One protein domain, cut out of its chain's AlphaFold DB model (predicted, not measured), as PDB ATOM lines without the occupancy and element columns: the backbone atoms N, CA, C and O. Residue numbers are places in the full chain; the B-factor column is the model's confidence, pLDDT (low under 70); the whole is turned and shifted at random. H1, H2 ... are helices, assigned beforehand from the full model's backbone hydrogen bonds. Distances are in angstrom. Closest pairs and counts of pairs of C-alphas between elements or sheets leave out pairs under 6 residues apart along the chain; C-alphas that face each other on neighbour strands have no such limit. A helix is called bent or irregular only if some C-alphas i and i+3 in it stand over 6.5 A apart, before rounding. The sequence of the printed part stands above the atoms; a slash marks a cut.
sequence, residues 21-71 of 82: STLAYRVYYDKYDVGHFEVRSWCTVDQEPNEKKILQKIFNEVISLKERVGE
ATOM      1  N   SER A  21      57.498  47.281  -8.449       96.25
ATOM      2  CA  SER A  21      56.428  46.511  -9.091       96.25
ATOM      3  C   SER A  21      56.792  45.031  -9.199       96.25
ATOM      4  O   SER A  21      55.929  44.185  -9.020       96.25
ATOM      5  N   THR A  22      58.073  44.708  -9.413       96.75
ATOM      6  CA  THR A  22      58.566  43.324  -9.439       96.75
ATOM      7  C   THR A  22      58.412  42.640  -8.083       96.75
ATOM      8  O   THR A  22      58.027  41.476  -8.034       96.75
ATOM      9  N   LEU A  23      58.688  43.348  -6.984       95.81
ATOM     10  CA  LEU A  23      58.496  42.829  -5.632       95.81
ATOM     11  C   LEU A  23      57.013  42.546  -5.357       95.81
ATOM     12  O   LEU A  23      56.681  41.429  -4.974       95.81
ATOM     13  N   ALA A  24      56.128  43.512  -5.631       94.75
ATOM     14  CA  ALA A  24      54.681  43.332  -5.481       94.75
ATOM     15  C   ALA A  24      54.145  42.179  -6.345       94.75
ATOM     16  O   ALA A  24      53.347  41.375  -5.878       94.75
ATOM     17  N   TYR A  25      54.630  42.060  -7.584       93.56
ATOM     18  CA  TYR A  25      54.251  40.984  -8.497       93.56
ATOM     19  C   TYR A  25      54.657  39.608  -7.952       93.56
ATOM     20  O   TYR A  25      53.884  38.660  -8.026       93.56
ATOM     21  N   ARG A  26      55.852  39.479  -7.364       92.44
ATOM     22  CA  ARG A  26      56.294  38.208  -6.765       92.44
ATOM     23  C   ARG A  26      55.408  37.778  -5.603       92.44
ATOM     24  O   ARG A  26      55.046  36.613  -5.567       92.44
ATOM     25  N   VAL A  27      55.040  38.708  -4.720       89.88
ATOM     26  CA  VAL A  27      54.102  38.443  -3.615       89.88
ATOM     27  C   VAL A  27      52.726  38.061  -4.165       89.88
ATOM     28  O   VAL A  27      52.151  37.060  -3.763       89.88
ATOM     29  N   TYR A  28      52.229  38.792  -5.168       88.81
ATOM     30  CA  TYR A  28      50.930  38.514  -5.783       88.81
ATOM     31  C   TYR A  28      50.819  37.088  -6.352       88.81
ATOM     32  O   TYR A  28      49.774  36.453  -6.201       88.81
ATOM     33  N   TYR A  29      51.876  36.583  -6.999       85.31
ATOM     34  CA  TYR A  29      51.914  35.252  -7.625       85.31
ATOM     35  C   TYR A  29      52.530  34.159  -6.751       85.31
ATOM     36  O   TYR A  29      52.684  33.028  -7.231       85.31
ATOM     37  N   ASP A  30      52.901  34.456  -5.505       82.94
ATOM     38  CA  ASP A  30      53.504  33.445  -4.652       82.94
ATOM     39  C   ASP A  30      52.503  32.306  -4.403       82.94
ATOM     40  O   ASP A  30      51.331  32.513  -4.074       82.94
ATOM     41  N   LYS A  31      52.970  31.074  -4.619       64.38
ATOM     42  CA  LYS A  31      52.160  29.857  -4.503       64.38
ATOM     43  C   LYS A  31      51.859  29.506  -3.047       64.38
ATOM     44  O   LYS A  31      50.935  28.735  -2.803       64.38
ATOM     45  N   TYR A  32      52.610  30.069  -2.102       62.53
ATOM     46  CA  TYR A  32      52.388  29.874  -0.671       62.53
ATOM     47  C   TYR A  32      51.276  30.777  -0.102       62.53
ATOM     48  O   TYR A  32      50.657  30.401   0.887       62.53
ATOM     49  N   ASP A  33      50.935  31.887  -0.775       57.22
ATOM     50  CA  ASP A  33      49.884  32.835  -0.352       57.22
ATOM     51  C   ASP A  33      48.490  32.531  -0.934       57.22
ATOM     52  O   ASP A  33      47.518  33.247  -0.680       57.22
ATOM     53  N   VAL A  34      48.349  31.448  -1.705       55.56
ATOM     54  CA  VAL A  34      47.098  31.101  -2.409       55.56
ATOM     55  C   VAL A  34      45.951  30.757  -1.441       55.56
ATOM     56  O   VAL A  34      44.800  30.729  -1.859       55.56
ATOM     57  N   GLY A  35      46.239  30.551  -0.150       62.88
ATOM     58  CA  GLY A  35      45.233  30.313   0.890       62.88
ATOM     59  C   GLY A  35      44.814  31.539   1.714       62.88
ATOM     60  O   GLY A  35      43.853  31.433   2.470       62.88
ATOM     61  N   HIS A  36      45.509  32.680   1.608       72.44
ATOM     62  CA  HIS A  36      45.231  33.854   2.454       72.44
ATOM     63  C   HIS A  36      44.194  34.811   1.858       72.44
ATOM     64  O   HIS A  36      43.441  35.437   2.601       72.44
ATOM     65  N   PHE A  37      44.130  34.907   0.528       78.88
ATOM     66  CA  PHE A  37      43.198  35.784  -0.178       78.88
ATOM     67  C   PHE A  37      42.314  34.969  -1.125       78.88
ATOM     68  O   PHE A  37      42.804  34.429  -2.115       78.88
ATOM     69  N   GLU A  38      41.006  34.930  -0.845       77.94
ATOM     70  CA  GLU A  38      39.997  34.259  -1.689       77.94
ATOM     71  C   GLU A  38      39.946  34.863  -3.103       77.94
ATOM     72  O   GLU A  38      39.732  34.169  -4.094       77.94
ATOM     73  N   VAL A  39      40.196  36.170  -3.198       82.00
ATOM     74  CA  VAL A  39      40.134  36.949  -4.431       82.00
ATOM     75  C   VAL A  39      41.348  37.867  -4.520       82.00
ATOM     76  O   VAL A  39      41.747  38.492  -3.538       82.00
ATOM     77  N   ARG A  40      41.922  37.980  -5.721       85.44
ATOM     78  CA  ARG A  40      43.052  38.862  -6.029       85.44
ATOM     79  C   ARG A  40      42.813  39.572  -7.363       85.44
ATOM     80  O   ARG A  40      42.209  38.997  -8.261       85.44
ATOM     81  N   SER A  41      43.289  40.810  -7.487       90.50
ATOM     82  CA  SER A  41      43.307  41.554  -8.752       90.50
ATOM     83  C   SER A  41      44.580  42.393  -8.859       90.50
ATOM     84  O   SER A  41      45.110  42.866  -7.849       90.50
ATOM     85  N   TRP A  42      45.071  42.569 -10.082       91.81
ATOM     86  CA  TRP A  42      46.238  43.361 -10.426       91.81
ATOM     87  C   TRP A  42      45.886  44.362 -11.532       91.81
ATOM     88  O   TRP A  42      45.686  44.004 -12.689       91.81
ATOM     89  N   CYS A  43      45.890  45.657 -11.214       91.19
ATOM     90  CA  CYS A  43      45.647  46.701 -12.207       91.19
ATOM     91  C   CYS A  43      46.755  47.755 -12.231       91.19
ATOM     92  O   CYS A  43      47.283  48.160 -11.196       91.19
ATOM     93  N   THR A  44      47.067  48.258 -13.424       91.62
ATOM     94  CA  THR A  44      47.881  49.463 -13.602       91.62
ATOM     95  C   THR A  44      46.981  50.691 -13.705       91.62
ATOM     96  O   THR A  44      45.919  50.644 -14.337       91.62
ATOM     97  N   VAL A  45      47.418  51.791 -13.099       91.56
ATOM     98  CA  VAL A  45      46.729  53.085 -13.124       91.56
ATOM     99  C   VAL A  45      47.545  54.051 -13.974       91.56
ATOM    100  O   VAL A  45      48.752  54.189 -13.772       91.56
ATOM    101  N   ASP A  46      46.884  54.686 -14.937       91.44
ATOM    102  CA  ASP A  46      47.497  55.695 -15.796       91.44
ATOM    103  C   ASP A  46      47.677  57.016 -15.029       91.44
ATOM    104  O   ASP A  46      47.008  57.260 -14.025       91.44
ATOM    105  N   GLN A  47      48.565  57.889 -15.514       94.19
ATOM    106  CA  GLN A  47      48.805  59.199 -14.893       94.19
ATOM    107  C   GLN A  47      47.530  60.056 -14.815       94.19
ATOM    108  O   GLN A  47      47.343  60.795 -13.851       94.19
ATOM    109  N   GLU A  48      46.655  59.927 -15.813       96.19
ATOM    110  CA  GLU A  48      45.301  60.472 -15.807       96.19
ATOM    111  C   GLU A  48      44.316  59.330 -15.524       96.19
ATOM    112  O   GLU A  48      43.928  58.594 -16.440       96.19
ATOM    113  N   PRO A  49      43.936  59.114 -14.254       92.75
ATOM    114  CA  PRO A  49      43.120  57.972 -13.890       92.75
ATOM    115  C   PRO A  49      41.698  58.122 -14.432       92.75
ATOM    116  O   PRO A  49      41.042  59.149 -14.279       92.75
ATOM    117  N   ASN A  50      41.183  57.038 -15.006       95.12
ATOM    118  CA  ASN A  50      39.760  56.880 -15.271       95.12
ATOM    119  C   ASN A  50      39.202  55.825 -14.317       95.12
ATOM    120  O   ASN A  50      39.326  54.623 -14.561       95.12
ATOM    121  N   GLU A  51      38.584  56.285 -13.234       95.12
ATOM    122  CA  GLU A  51      38.073  55.436 -12.153       95.12
ATOM    123  C   GLU A  51      37.137  54.340 -12.668       95.12
ATOM    124  O   GLU A  51      37.279  53.176 -12.297       95.12
ATOM    125  N   LYS A  52      36.236  54.674 -13.602       94.88
ATOM    126  CA  LYS A  52      35.307  53.704 -14.192       94.88
ATOM    127  C   LYS A  52      36.050  52.580 -14.914       94.88
ATOM    128  O   LYS A  52      35.690  51.418 -14.753       94.88
ATOM    129  N   LYS A  53      37.093  52.906 -15.685       93.31
ATOM    130  CA  LYS A  53      37.921  51.896 -16.366       93.31
ATOM    131  C   LYS A  53      38.710  51.043 -15.374       93.31
ATOM    132  O   LYS A  53      38.847  49.846 -15.600       93.31
ATOM    133  N   ILE A  54      39.221  51.635 -14.295       95.00
ATOM    134  CA  ILE A  54      39.964  50.911 -13.252       95.00
ATOM    135  C   ILE A  54      39.038  49.920 -12.541       95.00
ATOM    136  O   ILE A  54      39.348  48.732 -12.485       95.00
ATOM    137  N   LEU A  55      37.866  50.376 -12.092       94.12
ATOM    138  CA  LEU A  55      36.862  49.525 -11.448       94.12
ATOM    139  C   LEU A  55      36.394  48.395 -12.370       94.12
ATOM    140  O   LEU A  55      36.275  47.259 -11.925       94.12
ATOM    141  N   GLN A  56      36.184  48.676 -13.661       93.38
ATOM    142  CA  GLN A  56      35.839  47.649 -14.648       93.38
ATOM    143  C   GLN A  56      36.943  46.597 -14.816       93.38
ATOM    144  O   GLN A  56      36.630  45.412 -14.895       93.38
ATOM    145  N   LYS A  57      38.222  46.999 -14.848       91.31
ATOM    146  CA  LYS A  57      39.350  46.055 -14.917       91.31
ATOM    147  C   LYS A  57      39.384  45.140 -13.692       91.31
ATOM    148  O   LYS A  57      39.446  43.927 -13.862       91.31
ATOM    149  N   ILE A  58      39.282  45.716 -12.492       93.19
ATOM    150  CA  ILE A  58      39.279  44.959 -11.231       93.19
ATOM    151  C   ILE A  58      38.100  43.981 -11.200       93.19
ATOM    152  O   ILE A  58      38.279  42.795 -10.947       93.19
ATOM    153  N   PHE A  59      36.893  44.461 -11.512       91.62
ATOM    154  CA  PHE A  59      35.680  43.645 -11.516       91.62
ATOM    155  C   PHE A  59      35.786  42.439 -12.458       91.62
ATOM    156  O   PHE A  59      35.463  41.319 -12.063       91.62
ATOM    157  N   ASN A  60      36.285  42.652 -13.679       89.56
ATOM    158  CA  ASN A  60      36.427  41.583 -14.663       89.56
ATOM    159  C   ASN A  60      37.461  40.533 -14.228       89.56
ATOM    160  O   ASN A  60      37.194  39.343 -14.369       89.56
ATOM    161  N   GLU A  61      38.605  40.934 -13.661       87.19
ATOM    162  CA  GLU A  61      39.596  39.972 -13.153       87.19
ATOM    163  C   GLU A  61      39.042  39.111 -12.016       87.19
ATOM    164  O   GLU A  61      39.233  37.895 -12.007       87.19
ATOM    165  N   VAL A  62      38.319  39.727 -11.083       87.25
ATOM    166  CA  VAL A  62      37.730  39.031  -9.935       87.25
ATOM    167  C   VAL A  62      36.663  38.024 -10.370       87.25
ATOM    168  O   VAL A  62      36.637  36.897  -9.873       87.25
ATOM    169  N   ILE A  63      35.791  38.393 -11.311       86.00
ATOM    170  CA  ILE A  63      34.728  37.496 -11.787       86.00
ATOM    171  C   ILE A  63      35.292  36.346 -12.611       86.00
ATOM    172  O   ILE A  63      34.929  35.198 -12.359       86.00
ATOM    173  N   SER A  64      36.217  36.615 -13.534       77.56
ATOM    174  CA  SER A  64      36.847  35.556 -14.328       77.56
ATOM    175  C   SER A  64      37.631  34.556 -13.469       77.56
ATOM    176  O   SER A  64      37.785  33.399 -13.856       77.56
ATOM    177  N   LEU A  65      38.120  34.963 -12.292       66.62
ATOM    178  CA  LEU A  65      38.688  34.036 -11.309       66.62
ATOM    179  C   LEU A  65      37.614  33.158 -10.656       66.62
ATOM    180  O   LEU A  65      37.838  31.961 -10.498       66.62
ATOM    181  N   LYS A  66      36.450  33.723 -10.321       63.72
ATOM    182  CA  LYS A  66      35.344  32.996  -9.680       63.72
ATOM    183  C   LYS A  66      34.737  31.924 -10.590       63.72
ATOM    184  O   LYS A  66      34.448  30.828 -10.121       63.72
ATOM    185  N   GLU A  67      34.590  32.209 -11.882       60.62
ATOM    186  CA  GLU A  67      34.041  31.256 -12.862       60.62
ATOM    187  C   GLU A  67      34.909  29.993 -13.006       60.62
ATOM    188  O   GLU A  67      34.382  28.902 -13.181       60.62
ATOM    189  N   ARG A  68      36.232  30.108 -12.838       57.69
ATOM    190  CA  ARG A  68      37.172  28.975 -12.934       57.69
ATOM    191  C   ARG A  68      37.211  28.075 -11.699       57.69
ATOM    192  O   ARG A  68      37.778  26.989 -11.765       57.69
ATOM    193  N   VAL A  69      36.683  28.533 -10.564       58.84
ATOM    194  CA  VAL A  69      36.667  27.769  -9.306       58.84
ATOM    195  C   VAL A  69      35.392  26.916  -9.187       58.84
ATOM    196  O   VAL A  69      35.393  25.935  -8.451       58.84
ATOM    197  N   GLY A  70      34.339  27.220  -9.957       54.31
ATOM    198  CA  GLY A  70      33.031  26.551  -9.894       54.31
ATOM    199  C   GLY A  70      32.874  25.225 -10.658       54.31
ATOM    200  O   GLY A  70      31.753  24.741 -10.748       54.31
ATOM    201  N   GLU A  71      33.939  24.638 -11.215       52.31
ATOM    202  CA  GLU A  71      33.872  23.420 -12.058       52.31
ATOM    203  C   GLU A  71      34.402  22.133 -11.384       52.31
ATOM    204  O   GLU A  71      34.749  21.185 -12.082       52.31
TER     205      GLU A  71
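AT A GLANCE: This is residues 21 to 71 of the 82 residues of the protein "NB-ARC domain-containing protein" of Capsicum annuum (UniProt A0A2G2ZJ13). The backbone makes a flat, loose S: the short helix H1 is on one side, the longer helix H2 on the other, and an unnamed, drawn-out run of residues 37 to 46 passes through the middle between them. Residues 30 to 36 stick out in the turn after H1, and residues 47 to 52, of which 51 and 52 belong to H2, stick out in the turn into H2. The printed part has 51 residues, with two named helices, H1 then H2, and no named strand. The class is all helix, though only 25 of the 51 residues are in named elements, under half. The whole is loose, with a radius of gyration of the C-alphas of 12.8 A and spans of 35 by 28 by 12 A.

IN THESE COORDINATES: H1, residues 21 to 28, begins at C-alpha 21 (56.428, 46.511, -9.091) and measures 10.3 A from first to last C-alpha. Residues 29 to 50 hold no named element. H2, residues 51 to 67, measures 24.5 A and ends at C-alpha 67 (34.041, 31.256, -12.862).

HOW THE PARTS SIT: H1 and H2 are apart, with no C-alpha of the one within 8 A of the other. A long link of 22 residues joins them. In H1 and H2 every O i to N i+4 pair is within hydrogen-bond range, and neither helix is bent.

THE WHOLE: The C-alphas of Glu 48 and Glu 71, the two farthest apart, are 39.0 A from each other. The printed part has no cut. The mean pLDDT of the printed part is 82.9, and residues 31 to 35 and 65 to 71 are under 70.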